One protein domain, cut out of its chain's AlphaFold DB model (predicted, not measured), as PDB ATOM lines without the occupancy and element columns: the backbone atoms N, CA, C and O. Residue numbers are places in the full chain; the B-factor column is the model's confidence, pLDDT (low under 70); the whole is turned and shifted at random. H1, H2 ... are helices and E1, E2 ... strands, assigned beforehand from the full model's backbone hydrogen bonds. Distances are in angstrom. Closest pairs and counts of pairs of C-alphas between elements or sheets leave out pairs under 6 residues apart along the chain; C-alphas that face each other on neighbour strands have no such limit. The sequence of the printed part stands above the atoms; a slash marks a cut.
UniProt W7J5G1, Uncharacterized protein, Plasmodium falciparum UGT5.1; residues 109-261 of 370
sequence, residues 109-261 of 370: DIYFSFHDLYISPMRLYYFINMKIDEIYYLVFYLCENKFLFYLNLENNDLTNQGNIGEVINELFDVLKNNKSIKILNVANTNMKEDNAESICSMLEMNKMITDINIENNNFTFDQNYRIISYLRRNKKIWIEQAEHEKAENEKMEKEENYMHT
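AT A GLANCE: This is residues 109 to 261 of the 370 residues of an uncharacterized protein of Plasmodium falciparum UGT5.1 (UniProt W7J5G1). The chain is wound in stacked turns, a short solenoid, with strands E2, E3, E4 and E5 side by side along one side and helices H1, H2 and H3 in a row along the other. E1 forms a hairpin with E2 at one end of the stack; at the other end H4 packs on H3, and its residues 239 to 261 stick out as a long arm. The printed part has 153 residues, with four named helices and five named strands in the order E1 E2 H1 E3 H2 E4 H3 E5 H4; the mixed sheet runs E1 E2 E3 E4 E5. The class is mixed, helices and strands; the whole is loose, with a radius of gyration of the C-alphas of 18.5 A and spans of 70 by 37 by 23 A.

IN THESE COORDINATES: E1, residues 110 to 113, begins with C-alpha 110 at (-28.738, 37.541, -20.463). E2 is residues 122 to 126, H1 132 to 144 with 19.3 A, E3 148 to 152, H2 165 to 177 with 20.3 A, E4 183 to 185, H3 193 to 205 with 18.8 A, and E5 211 to 213. H4, residues 221 to 261, measures 60.0 A and ends with C-alpha 261 at (-56.672, 48.166, 26.630).

HOW THE PARTS SIT: Antiparallel E1 and E2 have N 111 and O 125 at 3.0 A. The other neighbours are parallel: N 126 and O 152 at 2.9 A, N 185 and O 151 at 2.8 A, N 213 and O 184 at 2.9 A. E2, H1, E3, then E3, H2, E4, then E4, H3, E5 are strand-helix-strand units, parallel neighbours joined through a helix, with right-handed crossovers. H1 touches H2 at C-alphas 139 and 171, 5.4 A; H2 touches H3 at 176 and 202, 4.7 A. H4 touches H3 with residues 223 to 231 alone, at C-alphas 200 and 227, 5.8 A, and only grazes the sheet. Every O i to N i+4 pair is within hydrogen-bond range in H3 and H4, 8 of 9 in H1 and 7 of 9 in H2.

THE WHOLE: The C-alphas of Asn 163 and Thr 261, the two farthest apart, are 70.2 A apart. The printed part has no cut; the link E3 to H2 is long. Residues 109 to 130, 160 to 166, 252 and 255 to 260 have pLDDT under 70.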
ATOM      1  N   ASP A 109     -27.711  36.638 -24.470       52.44
ATOM      2  CA  ASP A 109     -26.779  36.099 -23.477       52.44
ATOM      3  C   ASP A 109     -27.254  36.294 -22.023       52.44
ATOM      4  O   ASP A 109     -26.705  35.692 -21.100       52.44
ATOM      5  N   ILE A 110     -28.300  37.109 -21.800       56.81
ATOM      6  CA  ILE A 110     -28.738  37.541 -20.463       56.81
ATOM      7  C   ILE A 110     -30.257  37.448 -20.303       56.81
ATOM      8  O   ILE A 110     -31.017  38.030 -21.076       56.81
ATOM      9  N   TYR A 111     -30.700  36.775 -19.239       56.22
ATOM     10  CA  TYR A 111     -32.109  36.673 -18.863       56.22
ATOM     11  C   TYR A 111     -32.350  37.270 -17.471       56.22
ATOM     12  O   TYR A 111     -31.794  36.816 -16.466       56.22
ATOM     13  N   PHE A 112     -33.221  38.281 -17.404       58.19
ATOM     14  CA  PHE A 112     -33.766  38.789 -16.147       58.19
ATOM     15  C   PHE A 112     -35.065  38.049 -15.836       58.19
ATOM     16  O   PHE A 112     -36.042  38.150 -16.579       58.19
ATOM     17  N   SER A 113     -35.088  37.323 -14.721       51.56
ATOM     18  CA  SER A 113     -36.319  36.707 -14.230       51.56
ATOM     19  C   SER A 113     -36.982  37.627 -13.211       51.56
ATOM     20  O   SER A 113     -36.498  37.775 -12.086       51.56
ATOM     21  N   PHE A 114     -38.112  38.221 -13.597       50.66
ATOM     22  CA  PHE A 114     -39.021  38.919 -12.689       50.66
ATOM     23  C   PHE A 114     -40.174  37.984 -12.320       50.66
ATOM     24  O   PHE A 114     -41.319  38.216 -12.707       50.66
ATOM     25  N   HIS A 115     -39.890  36.880 -11.625       36.69
ATOM     26  CA  HIS A 115     -40.979  36.151 -10.980       36.69
ATOM     27  C   HIS A 115     -41.563  37.056  -9.891       36.69
ATOM     28  O   HIS A 115     -40.879  37.366  -8.927       36.69
ATOM     29  N   ASP A 116     -42.796  37.506 -10.124       36.53
ATOM     30  CA  ASP A 116     -43.630  38.405  -9.325       36.53
ATOM     31  C   ASP A 116     -43.167  39.873  -9.257       36.53
ATOM     32  O   ASP A 116     -42.357  40.286  -8.429       36.53
ATOM     33  N   LEU A 117     -43.812  40.700 -10.098       37.16
ATOM     34  CA  LEU A 117     -43.791  42.178 -10.131       37.16
ATOM     35  C   LEU A 117     -44.133  42.868  -8.794       37.16
ATOM     36  O   LEU A 117     -44.128  44.095  -8.703       37.16
ATOM     37  N   TYR A 118     -44.406  42.096  -7.748       40.84
ATOM     38  CA  TYR A 118     -44.610  42.573  -6.397       40.84
ATOM     39  C   TYR A 118     -43.608  41.858  -5.487       40.84
ATOM     40  O   TYR A 118     -43.878  40.785  -4.967       40.84
ATOM     41  N   ILE A 119     -42.468  42.512  -5.239       43.25
ATOM     42  CA  ILE A 119     -41.575  42.215  -4.104       43.25
ATOM     43  C   ILE A 119     -40.634  41.002  -4.302       43.25
ATOM     44  O   ILE A 119     -40.064  40.519  -3.328       43.25
ATOM     45  N   SER A 120     -40.373  40.505  -5.519       46.97
ATOM     46  CA  SER A 120     -39.247  39.568  -5.671       46.97
ATOM     47  C   SER A 120     -37.922  40.313  -5.866       46.97
ATOM     48  O   SER A 120     -37.824  41.177  -6.740       46.97
ATOM     49  N   PRO A 121     -36.867  39.957  -5.115       56.19
ATOM     50  CA  PRO A 121     -35.533  40.484  -5.347       56.19
ATOM     51  C   PRO A 121     -35.047  40.177  -6.772       56.19
ATOM     52  O   PRO A 121     -35.329  39.095  -7.302       56.19
ATOM     53  N   MET A 122     -34.328  41.116  -7.394       63.50
ATOM     54  CA  MET A 122     -33.903  40.996  -8.791       63.50
ATOM     55  C   MET A 122     -32.964  39.793  -8.964       63.50
ATOM     56  O   MET A 122     -32.034  39.607  -8.168       63.50
ATOM     57  N   ARG A 123     -33.213  38.977  -9.998       65.25
ATOM     58  CA  ARG A 123     -32.403  37.802 -10.345       65.25
ATOM     59  C   ARG A 123     -31.805  37.956 -11.739       65.25
ATOM     60  O   ARG A 123     -32.533  38.263 -12.685       65.25
ATOM     61  N   LEU A 124     -30.505  37.709 -11.856       68.44
ATOM     62  CA  LEU A 124     -29.756  37.777 -13.109       68.44
ATOM     63  C   LEU A 124     -29.201  36.394 -13.462       68.44
ATOM     64  O   LEU A 124     -28.552  35.772 -12.621       68.44
ATOM     65  N   TYR A 125     -29.457  35.932 -14.688       63.91
ATOM     66  CA  TYR A 125     -28.969  34.657 -15.214       63.91
ATOM     67  C   TYR A 125     -28.166  34.874 -16.499       63.91
ATOM     68  O   TYR A 125     -28.651  35.541 -17.418       63.91
ATOM     69  N   TYR A 126     -26.976  34.278 -16.565       64.38
ATOM     70  CA  TYR A 126     -26.108  34.259 -17.741       64.38
ATOM     71  C   TYR A 126     -25.954  32.819 -18.251       64.38
ATOM     72  O   TYR A 126     -25.586  31.942 -17.471       64.38
ATOM     73  N   PHE A 127     -26.249  32.557 -19.530       53.56
ATOM     74  CA  PHE A 127     -26.383  31.184 -20.060       53.56
ATOM     75  C   PHE A 127     -25.419  30.819 -21.208       53.56
ATOM     76  O   PHE A 127     -25.517  29.718 -21.749       53.56
ATOM     77  N   ILE A 128     -24.518  31.716 -21.623       58.38
ATOM     78  CA  ILE A 128     -23.642  31.527 -22.793       58.38
ATOM     79  C   ILE A 128     -22.209  31.928 -22.432       58.38
ATOM     80  O   ILE A 128     -22.013  32.889 -21.721       58.38
ATOM     81  N   ASN A 129     -21.195  31.228 -22.938       64.38
ATOM     82  CA  ASN A 129     -19.785  31.459 -22.605       64.38
ATOM     83  C   ASN A 129     -19.371  32.956 -22.537       64.38
ATOM     84  O   ASN A 129     -19.122  33.575 -23.577       64.38
ATOM     85  N   MET A 130     -19.308  33.515 -21.317       66.38
ATOM     86  CA  MET A 130     -19.035  34.937 -21.070       66.38
ATOM     87  C   MET A 130     -17.668  35.345 -21.611       66.38
ATOM     88  O   MET A 130     -16.638  34.760 -21.278       66.38
ATOM     89  N   LYS A 131     -17.640  36.421 -22.392       71.00
ATOM     90  CA  LYS A 131     -16.412  37.106 -22.792       71.00
ATOM     91  C   LYS A 131     -15.935  38.036 -21.681       71.00
ATOM     92  O   LYS A 131     -16.712  38.551 -20.882       71.00
ATOM     93  N   ILE A 132     -14.644  38.345 -21.712       70.31
ATOM     94  CA  ILE A 132     -13.961  39.236 -20.761       70.31
ATOM     95  C   ILE A 132     -14.695  40.574 -20.597       70.31
ATOM     96  O   ILE A 132     -14.969  41.002 -19.480       70.31
ATOM     97  N   ASP A 133     -15.063  41.211 -21.713       74.25
ATOM     98  CA  ASP A 133     -15.739  42.513 -21.701       74.25
ATOM     99  C   ASP A 133     -17.091  42.461 -20.968       74.25
ATOM    100  O   ASP A 133     -17.515  43.444 -20.361       74.25
ATOM    101  N   GLU A 134     -17.781  41.317 -21.005       74.56
ATOM    102  CA  GLU A 134     -19.046  41.123 -20.287       74.56
ATOM    103  C   GLU A 134     -18.828  40.962 -18.783       74.56
ATOM    104  O   GLU A 134     -19.653  41.444 -18.006       74.56
ATOM    105  N   ILE A 135     -17.714  40.350 -18.367       75.81
ATOM    106  CA  ILE A 135     -17.338  40.264 -16.951       75.81
ATOM    107  C   ILE A 135     -17.047  41.669 -16.417       75.81
ATOM    108  O   ILE A 135     -17.632  42.053 -15.409       75.81
ATOM    109  N   TYR A 136     -16.255  42.486 -17.120       78.94
ATOM    110  CA  TYR A 136     -16.010  43.879 -16.715       78.94
ATOM    111  C   TYR A 136     -17.295  44.703 -16.607       78.94
ATOM    112  O   TYR A 136     -17.480  45.477 -15.665       78.94
ATOM    113  N   TYR A 137     -18.216  44.514 -17.549       78.88
ATOM    114  CA  TYR A 137     -19.495  45.204 -17.509       78.88
ATOM    115  C   TYR A 137     -20.374  44.744 -16.336       78.88
ATOM    116  O   TYR A 137     -21.025  45.566 -15.689       78.88
ATOM    117  N   LEU A 138     -20.359  43.446 -16.017       79.25
ATOM    118  CA  LEU A 138     -21.015  42.903 -14.828       79.25
ATOM    119  C   LEU A 138     -20.395  43.461 -13.538       79.25
ATOM    120  O   LEU A 138     -21.130  43.864 -12.642       79.25
ATOM    121  N   VAL A 139     -19.068  43.537 -13.448       83.25
ATOM    122  CA  VAL A 139     -18.355  44.133 -12.306       83.25
ATOM    123  C   VAL A 139     -18.806  45.581 -12.099       83.25
ATOM    124  O   VAL A 139     -19.243  45.937 -11.004       83.25
ATOM    125  N   PHE A 140     -18.807  46.392 -13.162       81.75
ATOM    126  CA  PHE A 140     -19.287  47.775 -13.112       81.75
ATOM    127  C   PHE A 140     -20.754  47.865 -12.666       81.75
ATOM    128  O   PHE A 140     -21.108  48.678 -11.812       81.75
ATOM    129  N   TYR A 141     -21.606  46.991 -13.200       80.44
ATOM    130  CA  TYR A 141     -23.010  46.912 -12.815       80.44
ATOM    131  C   TYR A 141     -23.193  46.624 -11.319       80.44
ATOM    132  O   TYR A 141     -24.019  47.256 -10.660       80.44
ATOM    133  N   LEU A 142     -22.419  45.691 -10.765       83.75
ATOM    134  CA  LEU A 142     -22.521  45.267  -9.368       83.75
ATOM    135  C   LEU A 142     -21.977  46.288  -8.365       83.75
ATOM    136  O   LEU A 142     -22.410  46.270  -7.211       83.75
ATOM    137  N   CYS A 143     -21.077  47.180  -8.789       82.00
ATOM    138  CA  CYS A 143     -20.641  48.320  -7.980       82.00
ATOM    139  C   CYS A 143     -21.797  49.286  -7.686       82.00
ATOM    140  O   CYS A 143     -21.937  49.768  -6.562       82.00
ATOM    141  N   GLU A 144     -22.639  49.546  -8.686       76.25
ATOM    142  CA  GLU A 144     -23.751  50.494  -8.572       76.25
ATOM    143  C   GLU A 144     -25.035  49.834  -8.057       76.25
ATOM    144  O   GLU A 144     -25.845  50.465  -7.371       76.25
ATOM    145  N   ASN A 145     -25.242  48.555  -8.372       73.88
ATOM    146  CA  ASN A 145     -26.502  47.889  -8.099       73.88
ATOM    147  C   ASN A 145     -26.664  47.497  -6.616       73.88
ATOM    148  O   ASN A 145     -25.954  46.647  -6.080       73.88
ATOM    149  N   LYS A 146     -27.695  48.060  -5.976       75.81
ATOM    150  CA  LYS A 146     -28.031  47.828  -4.558       75.81
ATOM    151  C   LYS A 146     -29.192  46.855  -4.329       75.81
ATOM    152  O   LYS A 146     -29.637  46.710  -3.193       75.81
ATOM    153  N   PHE A 147     -29.680  46.187  -5.372       75.19
ATOM    154  CA  PHE A 147     -30.951  45.448  -5.341       75.19
ATOM    155  C   PHE A 147     -30.874  44.021  -5.898       75.19
ATOM    156  O   PHE A 147     -31.772  43.217  -5.643       75.19
ATOM    157  N   LEU A 148     -29.816  43.682  -6.637       80.12
ATOM    158  CA  LEU A 148     -29.583  42.339  -7.143       80.12
ATOM    159  C   LEU A 148     -29.369  41.396  -5.967       80.12
ATOM    160  O   LEU A 148     -28.472  41.597  -5.159       80.12
ATOM    161  N   PHE A 149     -30.188  40.359  -5.901       84.12
ATOM    162  CA  PHE A 149     -30.196  39.410  -4.793       84.12
ATOM    163  C   PHE A 149     -29.648  38.049  -5.189       84.12
ATOM    164  O   PHE A 149     -29.035  37.365  -4.370       84.12
ATOM    165  N   TYR A 150     -29.885  37.664  -6.440       85.00
ATOM    166  CA  TYR A 150     -29.485  36.380  -6.989       85.00
ATOM    167  C   TYR A 150     -28.697  36.603  -8.274       85.00
ATOM    168  O   TYR A 150     -29.215  37.203  -9.220       85.00
ATOM    169  N   LEU A 151     -27.473  36.091  -8.311       88.44
ATOM    170  CA  LEU A 151     -26.616  36.110  -9.488       88.44
ATOM    171  C   LEU A 151     -26.293  34.675  -9.895       88.44
ATOM    172  O   LEU A 151     -25.746  33.922  -9.092       88.44
ATOM    173  N   ASN A 152     -26.615  34.302 -11.129       85.44
ATOM    174  CA  ASN A 152     -26.278  33.002 -11.689       85.44
ATOM    175  C   ASN A 152     -25.408  33.137 -12.932       85.44
ATOM    176  O   ASN A 152     -25.837  33.693 -13.941       85.44
ATOM    177  N   LEU A 153     -24.206  32.587 -12.816       86.62
ATOM    178  CA  LEU A 153     -23.164  32.504 -13.828       86.62
ATOM    179  C   LEU A 153     -22.810  31.043 -14.143       86.62
ATOM    180  O   LEU A 153     -21.751  30.781 -14.703       86.62
ATOM    181  N   GLU A 154     -23.661  30.089 -13.774       86.25
ATOM    182  CA  GLU A 154     -23.442  28.663 -14.006       86.25
ATOM    183  C   GLU A 154     -23.231  28.342 -15.492       86.25
ATOM    184  O   GLU A 154     -23.873  28.937 -16.356       86.25
ATOM    185  N   ASN A 155     -22.383  27.351 -15.785       83.31
ATOM    186  CA  ASN A 155     -22.102  26.857 -17.141       83.31
ATOM    187  C   ASN A 155     -21.414  27.881 -18.073       83.31
ATOM    188  O   ASN A 155     -21.497  27.754 -19.295       83.31
ATOM    189  N   ASN A 156     -20.705  28.866 -17.515       81.00
ATOM    190  CA  ASN A 156     -19.891  29.828 -18.268       81.00
ATOM    191  C   ASN A 156     -18.405  29.605 -17.969       81.00
ATOM    192  O   ASN A 156     -18.041  29.571 -16.802       81.00
ATOM    193  N   ASP A 157     -17.517  29.512 -18.967       80.25
ATOM    194  CA  ASP A 157     -16.069  29.430 -18.696       80.25
ATOM    195  C   ASP A 157     -15.522  30.805 -18.284       80.25
ATOM    196  O   ASP A 157     -14.944  31.545 -19.081       80.25
ATOM    197  N   LEU A 158     -15.691  31.148 -17.005       77.38
ATOM    198  CA  LEU A 158     -15.289  32.437 -16.436       77.38
ATOM    199  C   LEU A 158     -13.768  32.610 -16.354       77.38
ATOM    200  O   LEU A 158     -13.284  33.705 -16.084       77.38
ATOM    201  N   THR A 159     -13.008  31.537 -16.582       74.31
ATOM    202  CA  THR A 159     -11.542  31.571 -16.579       74.31
ATOM    203  C   THR A 159     -10.942  31.687 -17.979       74.31
ATOM    204  O   THR A 159      -9.722  31.845 -18.096       74.31
ATOM    205  N   ASN A 160     -11.773  31.597 -19.030       68.19
ATOM    206  CA  ASN A 160     -11.376  31.517 -20.438       68.19
ATOM    207  C   ASN A 160     -10.202  30.540 -20.644       68.19
ATOM    208  O   ASN A 160      -9.091  30.930 -21.018       68.19
ATOM    209  N   GLN A 161     -10.437  29.267 -20.316       65.06
ATOM    210  CA  GLN A 161      -9.449  28.184 -20.368       65.06
ATOM    211  C   GLN A 161      -8.205  28.412 -19.486       65.06
ATOM    212  O   GLN A 161      -7.145  27.833 -19.724       65.06
ATOM    213  N   GLY A 162      -8.325  29.228 -18.435       61.38
ATOM    214  CA  GLY A 162      -7.238  29.562 -17.513       61.38
ATOM    215  C   GLY A 162      -6.380  30.761 -17.921       61.38
ATOM    216  O   GLY A 162      -5.413  31.052 -17.224       61.38
ATOM    217  N   ASN A 163      -6.716  31.474 -18.999       60.31
ATOM    218  CA  ASN A 163      -5.969  32.663 -19.421       60.31
ATOM    219  C   ASN A 163      -6.328  33.925 -18.612       60.31
ATOM    220  O   ASN A 163      -5.619  34.920 -18.707       60.31
ATOM    221  N   ILE A 164      -7.459  33.924 -17.885       62.00
ATOM    222  CA  ILE A 164      -8.115  35.155 -17.391       62.00
ATOM    223  C   ILE A 164      -8.674  34.971 -15.968       62.00
ATOM    224  O   ILE A 164      -9.677  35.560 -15.575       62.00
ATOM    225  N   GLY A 165      -8.010  34.146 -15.156       61.97
ATOM    226  CA  GLY A 165      -8.382  33.961 -13.749       61.97
ATOM    227  C   GLY A 165      -8.394  35.269 -12.938       61.97
ATOM    228  O   GLY A 165      -9.141  35.370 -11.973       61.97
ATOM    229  N   GLU A 166      -7.630  36.286 -13.350       69.94
ATOM    230  CA  GLU A 166      -7.555  37.581 -12.661       69.94
ATOM    231  C   GLU A 166      -8.834  38.422 -12.802       69.94
ATOM    232  O   GLU A 166      -9.297  38.992 -11.818       69.94
ATOM    233  N   VAL A 167      -9.471  38.450 -13.979       74.62
ATOM    234  CA  VAL A 167     -10.653  39.308 -14.214       74.62
ATOM    235  C   VAL A 167     -11.859  38.821 -13.417       74.62
ATOM    236  O   VAL A 167     -12.641  39.618 -12.904       74.62
ATOM    237  N   ILE A 168     -12.002  37.505 -13.244       83.62
ATOM    238  CA  ILE A 168     -13.059  36.972 -12.382       83.62
ATOM    239  C   ILE A 168     -12.765  37.195 -10.890       83.62
ATOM    240  O   ILE A 168     -13.690  37.276 -10.084       83.62
ATOM    241  N   ASN A 169     -11.501  37.376 -10.503       87.25
ATOM    242  CA  ASN A 169     -11.167  37.750  -9.130       87.25
ATOM    243  C   ASN A 169     -11.597  39.194  -8.817       87.25
ATOM    244  O   ASN A 169     -12.039  39.450  -7.697       87.25
ATOM    245  N   GLU A 170     -11.601  40.100  -9.805       87.50
ATOM    246  CA  GLU A 170     -12.169  41.450  -9.647       87.50
ATOM    247  C   GLU A 170     -13.667  41.413  -9.296       87.50
ATOM    248  O   GLU A 170     -14.140  42.198  -8.469       87.50
ATOM    249  N   LEU A 171     -14.423  40.460  -9.860       88.88
ATOM    250  CA  LEU A 171     -15.819  40.231  -9.474       88.88
ATOM    251  C   LEU A 171     -15.928  39.913  -7.982       88.88
ATOM    252  O   LEU A 171     -16.749  40.507  -7.280       88.88
ATOM    253  N   PHE A 172     -15.096  39.004  -7.475       92.81
ATOM    254  CA  PHE A 172     -15.100  38.653  -6.057       92.81
ATOM    255  C   PHE A 172     -14.648  39.808  -5.163       92.81
ATOM    256  O   PHE A 172     -15.183  39.968  -4.063       92.81
ATOM    257  N   ASP A 173     -13.742  40.659  -5.640       92.44
ATOM    258  CA  ASP A 173     -13.341  41.866  -4.924       92.44
ATOM    259  C   ASP A 173     -14.488  42.870  -4.776       92.44
ATOM    260  O   ASP A 173     -14.714  43.383  -3.678       92.44
ATOM    261  N   VAL A 174     -15.283  43.094  -5.826       91.94
ATOM    262  CA  VAL A 174     -16.499  43.920  -5.722       91.94
ATOM    263  C   VAL A 174     -17.515  43.287  -4.772       91.94
ATOM    264  O   VAL A 174     -18.120  43.971  -3.937       91.94
ATOM    265  N   LEU A 175     -17.665  41.963  -4.830       94.00
ATOM    266  CA  LEU A 175     -18.584  41.241  -3.958       94.00
ATOM    267  C   LEU A 175     -18.187  41.292  -2.478       94.00
ATOM    268  O   LEU A 175     -19.085  41.183  -1.649       94.00
ATOM    269  N   LYS A 176     -16.925  41.557  -2.098       94.94
ATOM    270  CA  LYS A 176     -16.524  41.738  -0.679       94.94
ATOM    271  C   LYS A 176     -17.405  42.748   0.056       94.94
ATOM    272  O   LYS A 176     -17.790  42.515   1.201       94.94
ATOM    273  N   ASN A 177     -17.750  43.843  -0.623       91.25
ATOM    274  CA  ASN A 177     -18.513  44.955  -0.056       91.25
ATOM    275  C   ASN A 177     -19.976  44.998  -0.517       91.25
ATOM    276  O   ASN A 177     -20.745  45.830  -0.024       91.25
ATOM    277  N   ASN A 178     -20.378  44.124  -1.444       90.56
ATOM    278  CA  ASN A 178     -21.750  44.087  -1.929       90.56
ATOM    279  C   ASN A 178     -22.717  43.669  -0.805       90.56
ATOM    280  O   ASN A 178     -22.502  42.679  -0.102       90.56
ATOM    281  N   LYS A 179     -23.800  44.436  -0.636       88.75
ATOM    282  CA  LYS A 179     -24.782  44.211   0.437       88.75
ATOM    283  C   LYS A 179     -26.111  43.629  -0.035       88.75
ATOM    284  O   LYS A 179     -26.961  43.332   0.798       88.75
ATOM    285  N   SER A 180     -26.309  43.494  -1.338       88.06
ATOM    286  CA  SER A 180     -27.593  43.117  -1.925       88.06
ATOM    287  C   SER A 180     -27.672  41.630  -2.251       88.06
ATOM    288  O   SER A 180     -28.693  41.002  -1.966       88.06
ATOM    289  N   ILE A 181     -26.590  41.046  -2.772       91.50
ATOM    290  CA  ILE A 181     -26.560  39.649  -3.202       91.50
ATOM    291  C   ILE A 181     -26.562  38.725  -1.984       91.50
ATOM    292  O   ILE A 181     -25.758  38.857  -1.057       91.50
ATOM    293  N   LYS A 182     -27.476  37.757  -2.014       92.31
ATOM    294  CA  LYS A 182     -27.624  36.696  -1.014       92.31
ATOM    295  C   LYS A 182     -27.283  35.324  -1.574       92.31
ATOM    296  O   LYS A 182     -26.797  34.477  -0.827       92.31
ATOM    297  N   ILE A 183     -27.520  35.127  -2.869       92.56
ATOM    298  CA  ILE A 183     -27.344  33.844  -3.542       92.56
ATOM    299  C   ILE A 183     -26.481  34.040  -4.786       92.56
ATOM    300  O   ILE A 183     -26.795  34.866  -5.646       92.56
ATOM    301  N   LEU A 184     -25.407  33.262  -4.882       94.50
ATOM    302  CA  LEU A 184     -24.474  33.286  -6.003       94.50
ATOM    303  C   LEU A 184     -24.318  31.878  -6.584       94.50
ATOM    304  O   LEU A 184     -23.986  30.944  -5.869       94.50
ATOM    305  N   ASN A 185     -24.526  31.700  -7.879       92.56
ATOM    306  CA  ASN A 185     -24.257  30.434  -8.551       92.56
ATOM    307  C   ASN A 185     -23.115  30.626  -9.553       92.56
ATOM    308  O   ASN A 185     -23.234  31.424 -10.477       92.56
ATOM    309  N   VAL A 186     -22.011  29.921  -9.325       92.19
ATOM    310  CA  VAL A 186     -20.805  29.889 -10.168       92.19
ATOM    311  C   VAL A 186     -20.393  28.438 -10.452       92.19
ATOM    312  O   VAL A 186     -19.215  28.135 -10.649       92.19
ATOM    313  N   ALA A 187     -21.351  27.511 -10.434       91.75
ATOM    314  CA  ALA A 187     -21.078  26.108 -10.707       91.75
ATOM    315  C   ALA A 187     -20.723  25.870 -12.182       91.75
ATOM    316  O   ALA A 187     -21.216  26.550 -13.079       91.75
ATOM    317  N   ASN A 188     -19.858  24.888 -12.431       89.56
ATOM    318  CA  ASN A 188     -19.364  24.546 -13.762       89.56
ATOM    319  C   ASN A 188     -18.801  25.765 -14.518       89.56
ATOM    320  O   ASN A 188     -19.207  26.048 -15.646       89.56
ATOM    321  N   THR A 189     -17.898  26.517 -13.876       87.69
ATOM    322  CA  THR A 189     -17.301  27.730 -14.463       87.69
ATOM    323  C   THR A 189     -15.801  27.627 -14.726       87.69
ATOM    324  O   THR A 189     -15.136  28.631 -14.996       87.69
ATOM    325  N   ASN A 190     -15.271  26.397 -14.686       88.00
ATOM    326  CA  ASN A 190     -13.861  26.069 -14.922       88.00
ATOM    327  C   ASN A 190     -12.890  26.768 -13.944       88.00
ATOM    328  O   ASN A 190     -11.701  26.918 -14.227       88.00
ATOM    329  N   MET A 191     -13.384  27.189 -12.775       89.00
ATOM    330  CA  MET A 191     -12.563  27.825 -11.748       89.00
ATOM    331  C   MET A 191     -11.576  26.839 -11.119       89.00
ATOM    332  O   MET A 191     -11.865  25.648 -10.962       89.00
ATOM    333  N   LYS A 192     -10.407  27.359 -10.732       89.81
ATOM    334  CA  LYS A 192      -9.308  26.601 -10.110       89.81
ATOM    335  C   LYS A 192      -8.983  27.140  -8.712       89.81
ATOM    336  O   LYS A 192      -9.672  28.019  -8.198       89.81
ATOM    337  N   GLU A 193      -7.922  26.611  -8.111       90.75
ATOM    338  CA  GLU A 193      -7.505  26.899  -6.734       90.75
ATOM    339  C   GLU A 193      -7.312  28.399  -6.448       90.75
ATOM    340  O   GLU A 193      -7.781  28.870  -5.413       90.75
ATOM    341  N   ASP A 194      -6.726  29.175  -7.368       89.12
ATOM    342  CA  ASP A 194      -6.525  30.623  -7.175       89.12
ATOM    343  C   ASP A 194      -7.855  31.385  -7.048       89.12
ATOM    344  O   ASP A 194      -8.011  32.263  -6.200       89.12
ATOM    345  N   ASN A 195      -8.857  31.015  -7.852       90.69
ATOM    346  CA  ASN A 195     -10.184  31.627  -7.785       90.69
ATOM    347  C   ASN A 195     -10.911  31.242  -6.491       90.69
ATOM    348  O   ASN A 195     -11.638  32.055  -5.918       90.69
ATOM    349  N   ALA A 196     -10.706  30.014  -6.008       93.62
ATOM    350  CA  ALA A 196     -11.268  29.567  -4.741       93.62
ATOM    351  C   ALA A 196     -10.720  30.367  -3.550       93.62
ATOM    352  O   ALA A 196     -11.482  30.677  -2.630       93.62
ATOM    353  N   GLU A 197      -9.442  30.765  -3.575       94.75
ATOM    354  CA  GLU A 197      -8.891  31.674  -2.562       94.75
ATOM    355  C   GLU A 197      -9.542  33.059  -2.617       94.75
ATOM    356  O   GLU A 197      -9.887  33.616  -1.570       94.75
ATOM    357  N   SER A 198      -9.811  33.591  -3.811       94.56
ATOM    358  CA  SER A 198     -10.568  34.841  -3.960       94.56
ATOM    359  C   SER A 198     -11.995  34.726  -3.417       94.56
ATOM    360  O   SER A 198     -12.443  35.627  -2.706       94.56
ATOM    361  N   ILE A 199     -12.693  33.606  -3.650       96.00
ATOM    362  CA  ILE A 199     -14.010  33.336  -3.040       96.00
ATOM    363  C   ILE A 199     -13.895  33.269  -1.512       96.00
ATOM    364  O   ILE A 199     -14.729  33.843  -0.809       96.00
ATOM    365  N   CYS A 200     -12.866  32.604  -0.978       97.19
ATOM    366  CA  CYS A 200     -12.637  32.522   0.463       97.19
ATOM    367  C   CYS A 200     -12.402  33.908   1.077       97.19
ATOM    368  O   CYS A 200     -13.061  34.251   2.056       97.19
ATOM    369  N   SER A 201     -11.523  34.718   0.482       96.94
ATOM    370  CA  SER A 201     -11.270  36.104   0.902       96.94
ATOM    371  C   SER A 201     -12.538  36.960   0.813       96.94
ATOM    372  O   SER A 201     -12.824  37.771   1.697       96.94
ATOM    373  N   MET A 202     -13.345  36.746  -0.229       97.19
ATOM    374  CA  MET A 202     -14.621  37.425  -0.403       97.19
ATOM    375  C   MET A 202     -15.618  37.066   0.698       97.19
ATOM    376  O   MET A 202     -16.143  37.974   1.335       97.19
ATOM    377  N   LEU A 203     -15.842  35.783   0.989       97.81
ATOM    378  CA  LEU A 203     -16.773  35.325   2.033       97.81
ATOM    379  C   LEU A 203     -16.260  35.567   3.461       97.81
ATOM    380  O   LEU A 203     -17.039  35.601   4.422       97.81
ATOM    381  N   GLU A 204     -14.954  35.750   3.623       96.88
ATOM    382  CA  GLU A 204     -14.371  36.213   4.874       96.88
ATOM    383  C   GLU A 204     -14.809  37.648   5.185       96.88
ATOM    384  O   GLU A 204     -15.121  37.945   6.338       96.88
ATOM    385  N   MET A 205     -14.928  38.527   4.188       97.00
ATOM    386  CA  MET A 205     -15.392  39.909   4.376       97.00
ATOM    387  C   MET A 205     -16.913  40.053   4.240       97.00
ATOM    388  O   MET A 205     -17.560  40.684   5.078       97.00
ATOM    389  N   ASN A 206     -17.502  39.423   3.227       96.50
ATOM    390  CA  ASN A 206     -18.918  39.505   2.919       96.50
ATOM    391  C   ASN A 206     -19.738  38.648   3.894       96.50
ATOM    392  O   ASN A 206     -19.591  37.426   3.980       96.50
ATOM    393  N   LYS A 207     -20.639  39.299   4.639       95.50
ATOM    394  CA  LYS A 207     -21.554  38.622   5.577       95.50
ATOM    395  C   LYS A 207     -22.966  38.426   5.031       95.50
ATOM    396  O   LYS A 207     -23.834  37.931   5.742       95.50
ATOM    397  N   MET A 208     -23.199  38.849   3.794       95.00
ATOM    398  CA  MET A 208     -24.516  38.910   3.179       95.00
ATOM    399  C   MET A 208     -24.836  37.655   2.382       95.00
ATOM    400  O   MET A 208     -25.956  37.173   2.520       95.00
ATOM    401  N   ILE A 209     -23.885  37.107   1.625       95.88
ATOM    402  CA  ILE A 209     -24.080  35.883   0.842       95.88
ATOM    403  C   ILE A 209     -24.287  34.702   1.794       95.88
ATOM    404  O   ILE A 209     -23.404  34.360   2.586       95.88
ATOM    405  N   THR A 210     -25.465  34.089   1.729       95.56
ATOM    406  CA  THR A 210     -25.839  32.927   2.544       95.56
ATOM    407  C   THR A 210     -25.702  31.628   1.775       95.56
ATOM    408  O   THR A 210     -25.472  30.589   2.389       95.56
ATOM    409  N   ASP A 211     -25.798  31.679   0.448       95.31
ATOM    410  CA  ASP A 211     -25.811  30.502  -0.410       95.31
ATOM    411  C   ASP A 211     -24.915  30.732  -1.626       95.31
ATOM    412  O   ASP A 211     -25.041  31.735  -2.330       95.31
ATOM    413  N   ILE A 212     -24.006  29.789  -1.866       96.06
ATOM    414  CA  ILE A 212     -23.191  29.755  -3.076       96.06
ATOM    415  C   ILE A 212     -23.213  28.347  -3.668       96.06
ATOM    416  O   ILE A 212     -23.080  27.371  -2.927       96.06
ATOM    417  N   ASN A 213     -23.385  28.241  -4.983       94.12
ATOM    418  CA  ASN A 213     -23.164  26.995  -5.705       94.12
ATOM    419  C   ASN A 213     -21.819  27.066  -6.437       94.12
ATOM    420  O   ASN A 213     -21.605  27.957  -7.258       94.12
ATOM    421  N   ILE A 214     -20.923  26.140  -6.101       94.56
ATOM    422  CA  ILE A 214     -19.548  26.040  -6.615       94.56
ATOM    423  C   ILE A 214     -19.260  24.668  -7.234       94.56
ATOM    424  O   ILE A 214     -18.105  24.360  -7.526       94.56
ATOM    425  N   GLU A 215     -20.288  23.832  -7.407       93.31
ATOM    426  CA  GLU A 215     -20.151  22.481  -7.951       93.31
ATOM    427  C   GLU A 215     -19.466  22.479  -9.322       93.31
ATOM    428  O   GLU A 215     -19.515  23.458 -10.062       93.31
ATOM    429  N   ASN A 216     -18.828  21.363  -9.679       92.38
ATOM    430  CA  ASN A 216     -18.151  21.193 -10.970       92.38
ATOM    431  C   ASN A 216     -17.053  22.245 -11.255       92.38
ATOM    432  O   ASN A 216     -16.827  22.618 -12.403       92.38
ATOM    433  N   ASN A 217     -16.350  22.703 -10.216       91.75
ATOM    434  CA  ASN A 217     -15.096  23.456 -10.321       91.75
ATOM    435  C   ASN A 217     -13.930  22.650  -9.726       91.75
ATOM    436  O   ASN A 217     -14.139  21.700  -8.969       91.75
ATOM    437  N   ASN A 218     -12.693  23.027 -10.053       92.25
ATOM    438  CA  ASN A 218     -11.494  22.307  -9.623       92.25
ATOM    439  C   ASN A 218     -10.907  22.902  -8.332       92.25
ATOM    440  O   ASN A 218      -9.834  23.506  -8.345       92.25
ATOM    441  N   PHE A 219     -11.653  22.772  -7.232       94.62
ATOM    442  CA  PHE A 219     -11.274  23.274  -5.906       94.62
ATOM    443  C   PHE A 219     -10.777  22.150  -5.004       94.62
ATOM    444  O   PHE A 219     -11.268  21.020  -5.065       94.62
ATOM    445  N   THR A 220      -9.843  22.469  -4.108       96.44
ATOM    446  CA  THR A 220      -9.375  21.495  -3.119       96.44
ATOM    447  C   THR A 220     -10.434  21.234  -2.042       96.44
ATOM    448  O   THR A 220     -11.377  22.006  -1.835       96.44
ATOM    449  N   PHE A 221     -10.275  20.127  -1.312       95.50
ATOM    450  CA  PHE A 221     -11.141  19.808  -0.173       95.50
ATOM    451  C   PHE A 221     -11.126  20.913   0.896       95.50
ATOM    452  O   PHE A 221     -12.183  21.279   1.410       95.50
ATOM    453  N   ASP A 222      -9.946  21.462   1.204       97.38
ATOM    454  CA  ASP A 222      -9.789  22.519   2.208       97.38
ATOM    455  C   ASP A 222     -10.542  23.797   1.813       97.38
ATOM    456  O   ASP A 222     -11.308  24.347   2.605       97.38
ATOM    457  N   GLN A 223     -10.418  24.215   0.553       96.31
ATOM    458  CA  GLN A 223     -11.113  25.391   0.031       96.31
ATOM    459  C   GLN A 223     -12.635  25.228   0.088       96.31
ATOM    460  O   GLN A 223     -13.336  26.103   0.600       96.31
ATOM    461  N   ASN A 224     -13.155  24.075  -0.346       95.50
ATOM    462  CA  ASN A 224     -14.581  23.763  -0.227       95.50
ATOM    463  C   ASN A 224     -15.052  23.792   1.235       95.50
ATOM    464  O   ASN A 224     -16.097  24.372   1.548       95.50
ATOM    465  N   TYR A 225     -14.271  23.217   2.152       96.44
ATOM    466  CA  TYR A 225     -14.573  23.239   3.581       96.44
ATOM    467  C   TYR A 225     -14.630  24.672   4.137       96.44
ATOM    468  O   TYR A 225     -15.587  25.027   4.834       96.44
ATOM    469  N   ARG A 226     -13.653  25.522   3.790       98.06
ATOM    470  CA  ARG A 226     -13.606  26.935   4.200       98.06
ATOM    471  C   ARG A 226     -14.811  27.712   3.678       98.06
ATOM    472  O   ARG A 226     -15.483  28.366   4.479       98.06
ATOM    473  N   ILE A 227     -15.153  27.575   2.395       97.25
ATOM    474  CA  ILE A 227     -16.341  28.205   1.798       97.25
ATOM    475  C   ILE A 227     -17.605  27.811   2.577       97.25
ATOM    476  O   ILE A 227     -18.333  28.683   3.054       97.25
ATOM    477  N   ILE A 228     -17.826  26.513   2.810       95.94
ATOM    478  CA  ILE A 228     -18.984  26.020   3.575       95.94
ATOM    479  C   ILE A 228     -18.998  26.590   5.002       95.94
ATOM    480  O   ILE A 228     -20.061  26.951   5.519       95.94
ATOM    481  N   SER A 229     -17.835  26.696   5.650       97.19
ATOM    482  CA  SER A 229     -17.719  27.251   7.002       97.19
ATOM    483  C   SER A 229     -18.153  28.724   7.064       97.19
ATOM    484  O   SER A 229     -18.900  29.113   7.970       97.19
ATOM    485  N   TYR A 230     -17.789  29.527   6.058       98.31
ATOM    486  CA  TYR A 230     -18.207  30.923   5.963       98.31
ATOM    487  C   TYR A 230     -19.703  31.069   5.686       98.31
ATOM    488  O   TYR A 230     -20.352  31.905   6.317       98.31
ATOM    489  N   LEU A 231     -20.278  30.232   4.820       96.62
ATOM    490  CA  LEU A 231     -21.722  30.251   4.559       96.62
ATOM    491  C   LEU A 231     -22.523  29.882   5.807       96.62
ATOM    492  O   LEU A 231     -23.510  30.541   6.120       96.62
ATOM    493  N   ARG A 232     -22.080  28.874   6.572       96.69
ATOM    494  CA  ARG A 232     -22.700  28.518   7.861       96.69
ATOM    495  C   ARG A 232     -22.687  29.699   8.830       96.69
ATOM    496  O   ARG A 232     -23.707  29.984   9.457       96.69
ATOM    497  N   ARG A 233     -21.560  30.415   8.916       97.31
ATOM    498  CA  ARG A 233     -21.429  31.636   9.723       97.31
ATOM    499  C   ARG A 233     -22.404  32.725   9.258       97.31
ATOM    500  O   ARG A 233     -23.086  33.309  10.093       97.31
ATOM    501  N   ASN A 234     -22.496  32.986   7.954       96.38
ATOM    502  CA  ASN A 234     -23.401  33.999   7.398       96.38
ATOM    503  C   ASN A 234     -24.879  33.638   7.612       96.38
ATOM    504  O   ASN A 234     -25.652  34.487   8.051       96.38
ATOM    505  N   LYS A 235     -25.266  32.374   7.389       94.56
ATOM    506  CA  LYS A 235     -26.625  31.881   7.669       94.56
ATOM    507  C   LYS A 235     -27.007  32.064   9.134       94.56
ATOM    508  O   LYS A 235     -28.110  32.517   9.412       94.56
ATOM    509  N   LYS A 236     -26.094  31.761  10.061       95.75
ATOM    510  CA  LYS A 236     -26.321  31.977  11.495       95.75
ATOM    511  C   LYS A 236     -26.601  33.451  11.809       95.75
ATOM    512  O   LYS A 236     -27.607  33.733  12.445       95.75
ATOM    513  N   ILE A 237     -25.773  34.371  11.303       93.88
ATOM    514  CA  ILE A 237     -25.972  35.822  11.489       93.88
ATOM    515  C   ILE A 237     -27.341  36.258  10.951       93.88
ATOM    516  O   ILE A 237     -28.048  37.018  11.606       93.88
ATOM    517  N   TRP A 238     -27.727  35.771   9.770       90.69
ATOM    518  CA  TRP A 238     -29.010  36.117   9.162       90.69
ATOM    519  C   TRP A 238     -30.208  35.614   9.984       90.69
ATOM    520  O   TRP A 238     -31.172  36.352  10.174       90.69
ATOM    521  N   ILE A 239     -30.132  34.389  10.516       89.75
ATOM    522  CA  ILE A 239     -31.167  33.827  11.394       89.75
ATOM    523  C   ILE A 239     -31.267  34.633  12.695       89.75
ATOM    524  O   ILE A 239     -32.366  35.025  13.073       89.75
ATOM    525  N   GLU A 240     -30.140  34.941  13.342       92.69
ATOM    526  CA  GLU A 240     -30.113  35.730  14.584       92.69
ATOM    527  C   GLU A 240     -30.719  37.131  14.389       92.69
ATOM    528  O   GLU A 240     -31.469  37.610  15.239       92.69
ATOM    529  N   GLN A 241     -30.448  37.778  13.249       85.62
ATOM    530  CA  GLN A 241     -31.071  39.057  12.889       85.62
ATOM    531  C   GLN A 241     -32.591  38.928  12.735       85.62
ATOM    532  O   GLN A 241     -33.333  39.722  13.310       85.62
ATOM    533  N   ALA A 242     -33.058  37.905  12.014       82.75
ATOM    534  CA  ALA A 242     -34.486  37.665  11.821       82.75
ATOM    535  C   ALA A 242     -35.213  37.367  13.147       82.75
ATOM    536  O   ALA A 242     -36.337  37.824  13.362       82.75
ATOM    537  N   GLU A 243     -34.574  36.630  14.057       87.94
ATOM    538  CA  GLU A 243     -35.108  36.353  15.393       87.94
ATOM    539  C   GLU A 243     -35.180  37.614  16.261       87.94
ATOM    540  O   GLU A 243     -36.197  37.838  16.922       87.94
ATOM    541  N   HIS A 244     -34.151  38.467  16.228       82.81
ATOM    542  CA  HIS A 244     -34.155  39.746  16.941       82.81
ATOM    543  C   HIS A 244     -35.282  40.664  16.449       82.81
ATOM    544  O   HIS A 244     -36.057  41.175  17.257       82.81
ATOM    545  N   GLU A 245     -35.417  40.838  15.131       78.12
ATOM    546  CA  GLU A 245     -36.497  41.634  14.534       78.12
ATOM    547  C   GLU A 245     -37.878  41.087  14.914       78.12
ATOM    548  O   GLU A 245     -38.793  41.843  15.246       78.12
ATOM    549  N   LYS A 246     -38.044  39.761  14.906       83.88
ATOM    550  CA  LYS A 246     -39.289  39.122  15.339       83.88
ATOM    551  C   LYS A 246     -39.594  39.423  16.809       83.88
ATOM    552  O   LYS A 246     -40.720  39.810  17.118       83.88
ATOM    553  N   ALA A 247     -38.613  39.290  17.700       82.50
ATOM    554  CA  ALA A 247     -38.784  39.564  19.126       82.50
ATOM    555  C   ALA A 247     -39.132  41.038  19.404       82.50
ATOM    556  O   ALA A 247     -39.984  41.330  20.247       82.50
ATOM    557  N   GLU A 248     -38.512  41.972  18.679       72.50
ATOM    558  CA  GLU A 248     -38.822  43.402  18.767       72.50
ATOM    559  C   GLU A 248     -40.257  43.695  18.310       72.50
ATOM    560  O   GLU A 248     -41.006  44.379  19.011       72.50
ATOM    561  N   ASN A 249     -40.681  43.101  17.191       70.25
ATOM    562  CA  ASN A 249     -42.052  43.213  16.697       70.25
ATOM    563  C   ASN A 249     -43.080  42.671  17.701       70.25
ATOM    564  O   ASN A 249     -44.086  43.329  17.963       70.25
ATOM    565  N   GLU A 250     -42.815  41.515  18.314       77.88
ATOM    566  CA  GLU A 250     -43.682  40.938  19.349       77.88
ATOM    567  C   GLU A 250     -43.760  41.824  20.606       77.88
ATOM    568  O   GLU A 250     -44.819  41.940  21.230       77.88
ATOM    569  N   LYS A 251     -42.652  42.465  20.999       74.06
ATOM    570  CA  LYS A 251     -42.636  43.413  22.121       74.06
ATOM    571  C   LYS A 251     -43.480  44.650  21.810       74.06
ATOM    572  O   LYS A 251     -44.317  45.023  22.631       74.06
ATOM    573  N   MET A 252     -43.301  45.240  20.629       62.06
ATOM    574  CA  MET A 252     -44.105  46.381  20.181       62.06
ATOM    575  C   MET A 252     -45.595  46.029  20.132       62.06
ATOM    576  O   MET A 252     -46.423  46.804  20.602       62.06
ATOM    577  N   GLU A 253     -45.954  44.843  19.639       72.50
ATOM    578  CA  GLU A 253     -47.345  44.384  19.602       72.50
ATOM    579  C   GLU A 253     -47.959  44.271  21.009       72.50
ATOM    580  O   GLU A 253     -49.098  44.688  21.233       72.50
ATOM    581  N   LYS A 254     -47.205  43.766  21.994       72.81
ATOM    582  CA  LYS A 254     -47.654  43.715  23.398       72.81
ATOM    583  C   LYS A 254     -47.878  45.110  23.984       72.81
ATOM    584  O   LYS A 254     -48.888  45.322  24.655       72.81
ATOM    585  N   GLU A 255     -46.966  46.048  23.733       62.19
ATOM    586  CA  GLU A 255     -47.099  47.442  24.175       62.19
ATOM    587  C   GLU A 255     -48.309  48.127  23.515       62.19
ATOM    588  O   GLU A 255     -49.108  48.763  24.206       62.19
ATOM    589  N   GLU A 256     -48.516  47.927  22.209       62.22
ATOM    590  CA  GLU A 256     -49.698  48.421  21.491       62.22
ATOM    591  C   GLU A 256     -50.998  47.858  22.093       62.22
ATOM    592  O   GLU A 256     -51.946  48.610  22.342       62.22
ATOM    593  N   ASN A 257     -51.041  46.556  22.389       67.88
ATOM    594  CA  ASN A 257     -52.205  45.901  22.993       67.88
ATOM    595  C   ASN A 257     -52.493  46.406  24.418       67.88
ATOM    596  O   ASN A 257     -53.658  46.615  24.780       67.88
ATOM    597  N   TYR A 258     -51.452  46.649  25.219       69.25
ATOM    598  CA  TYR A 258     -51.588  47.268  26.537       69.25
ATOM    599  C   TYR A 258     -52.176  48.679  26.426       69.25
ATOM    600  O   TYR A 258     -53.170  48.991  27.086       69.25
ATOM    601  N   MET A 259     -51.623  49.511  25.540       55.72
ATOM    602  CA  MET A 259     -52.104  50.876  25.320       55.72
ATOM    603  C   MET A 259     -53.544  50.905  24.814       55.72
ATOM    604  O   MET A 259     -54.341  51.729  25.268       55.72
ATOM    605  N   HIS A 260     -53.908  49.983  23.924       67.44
ATOM    606  CA  HIS A 260     -55.278  49.837  23.452       67.44
ATOM    607  C   HIS A 260     -56.236  49.510  24.605       67.44
ATOM    608  O   HIS A 260     -57.266  50.167  24.761       67.44
ATOM    609  N   THR A 261     -55.867  48.556  25.463       70.69
ATOM    610  CA  THR A 261     -56.672  48.166  26.630       70.69
ATOM    611  C   THR A 261     -56.811  49.316  27.631       70.69
ATOM    612  O   THR A 261     -57.913  49.590  28.113       70.69
TER     613      THR A 261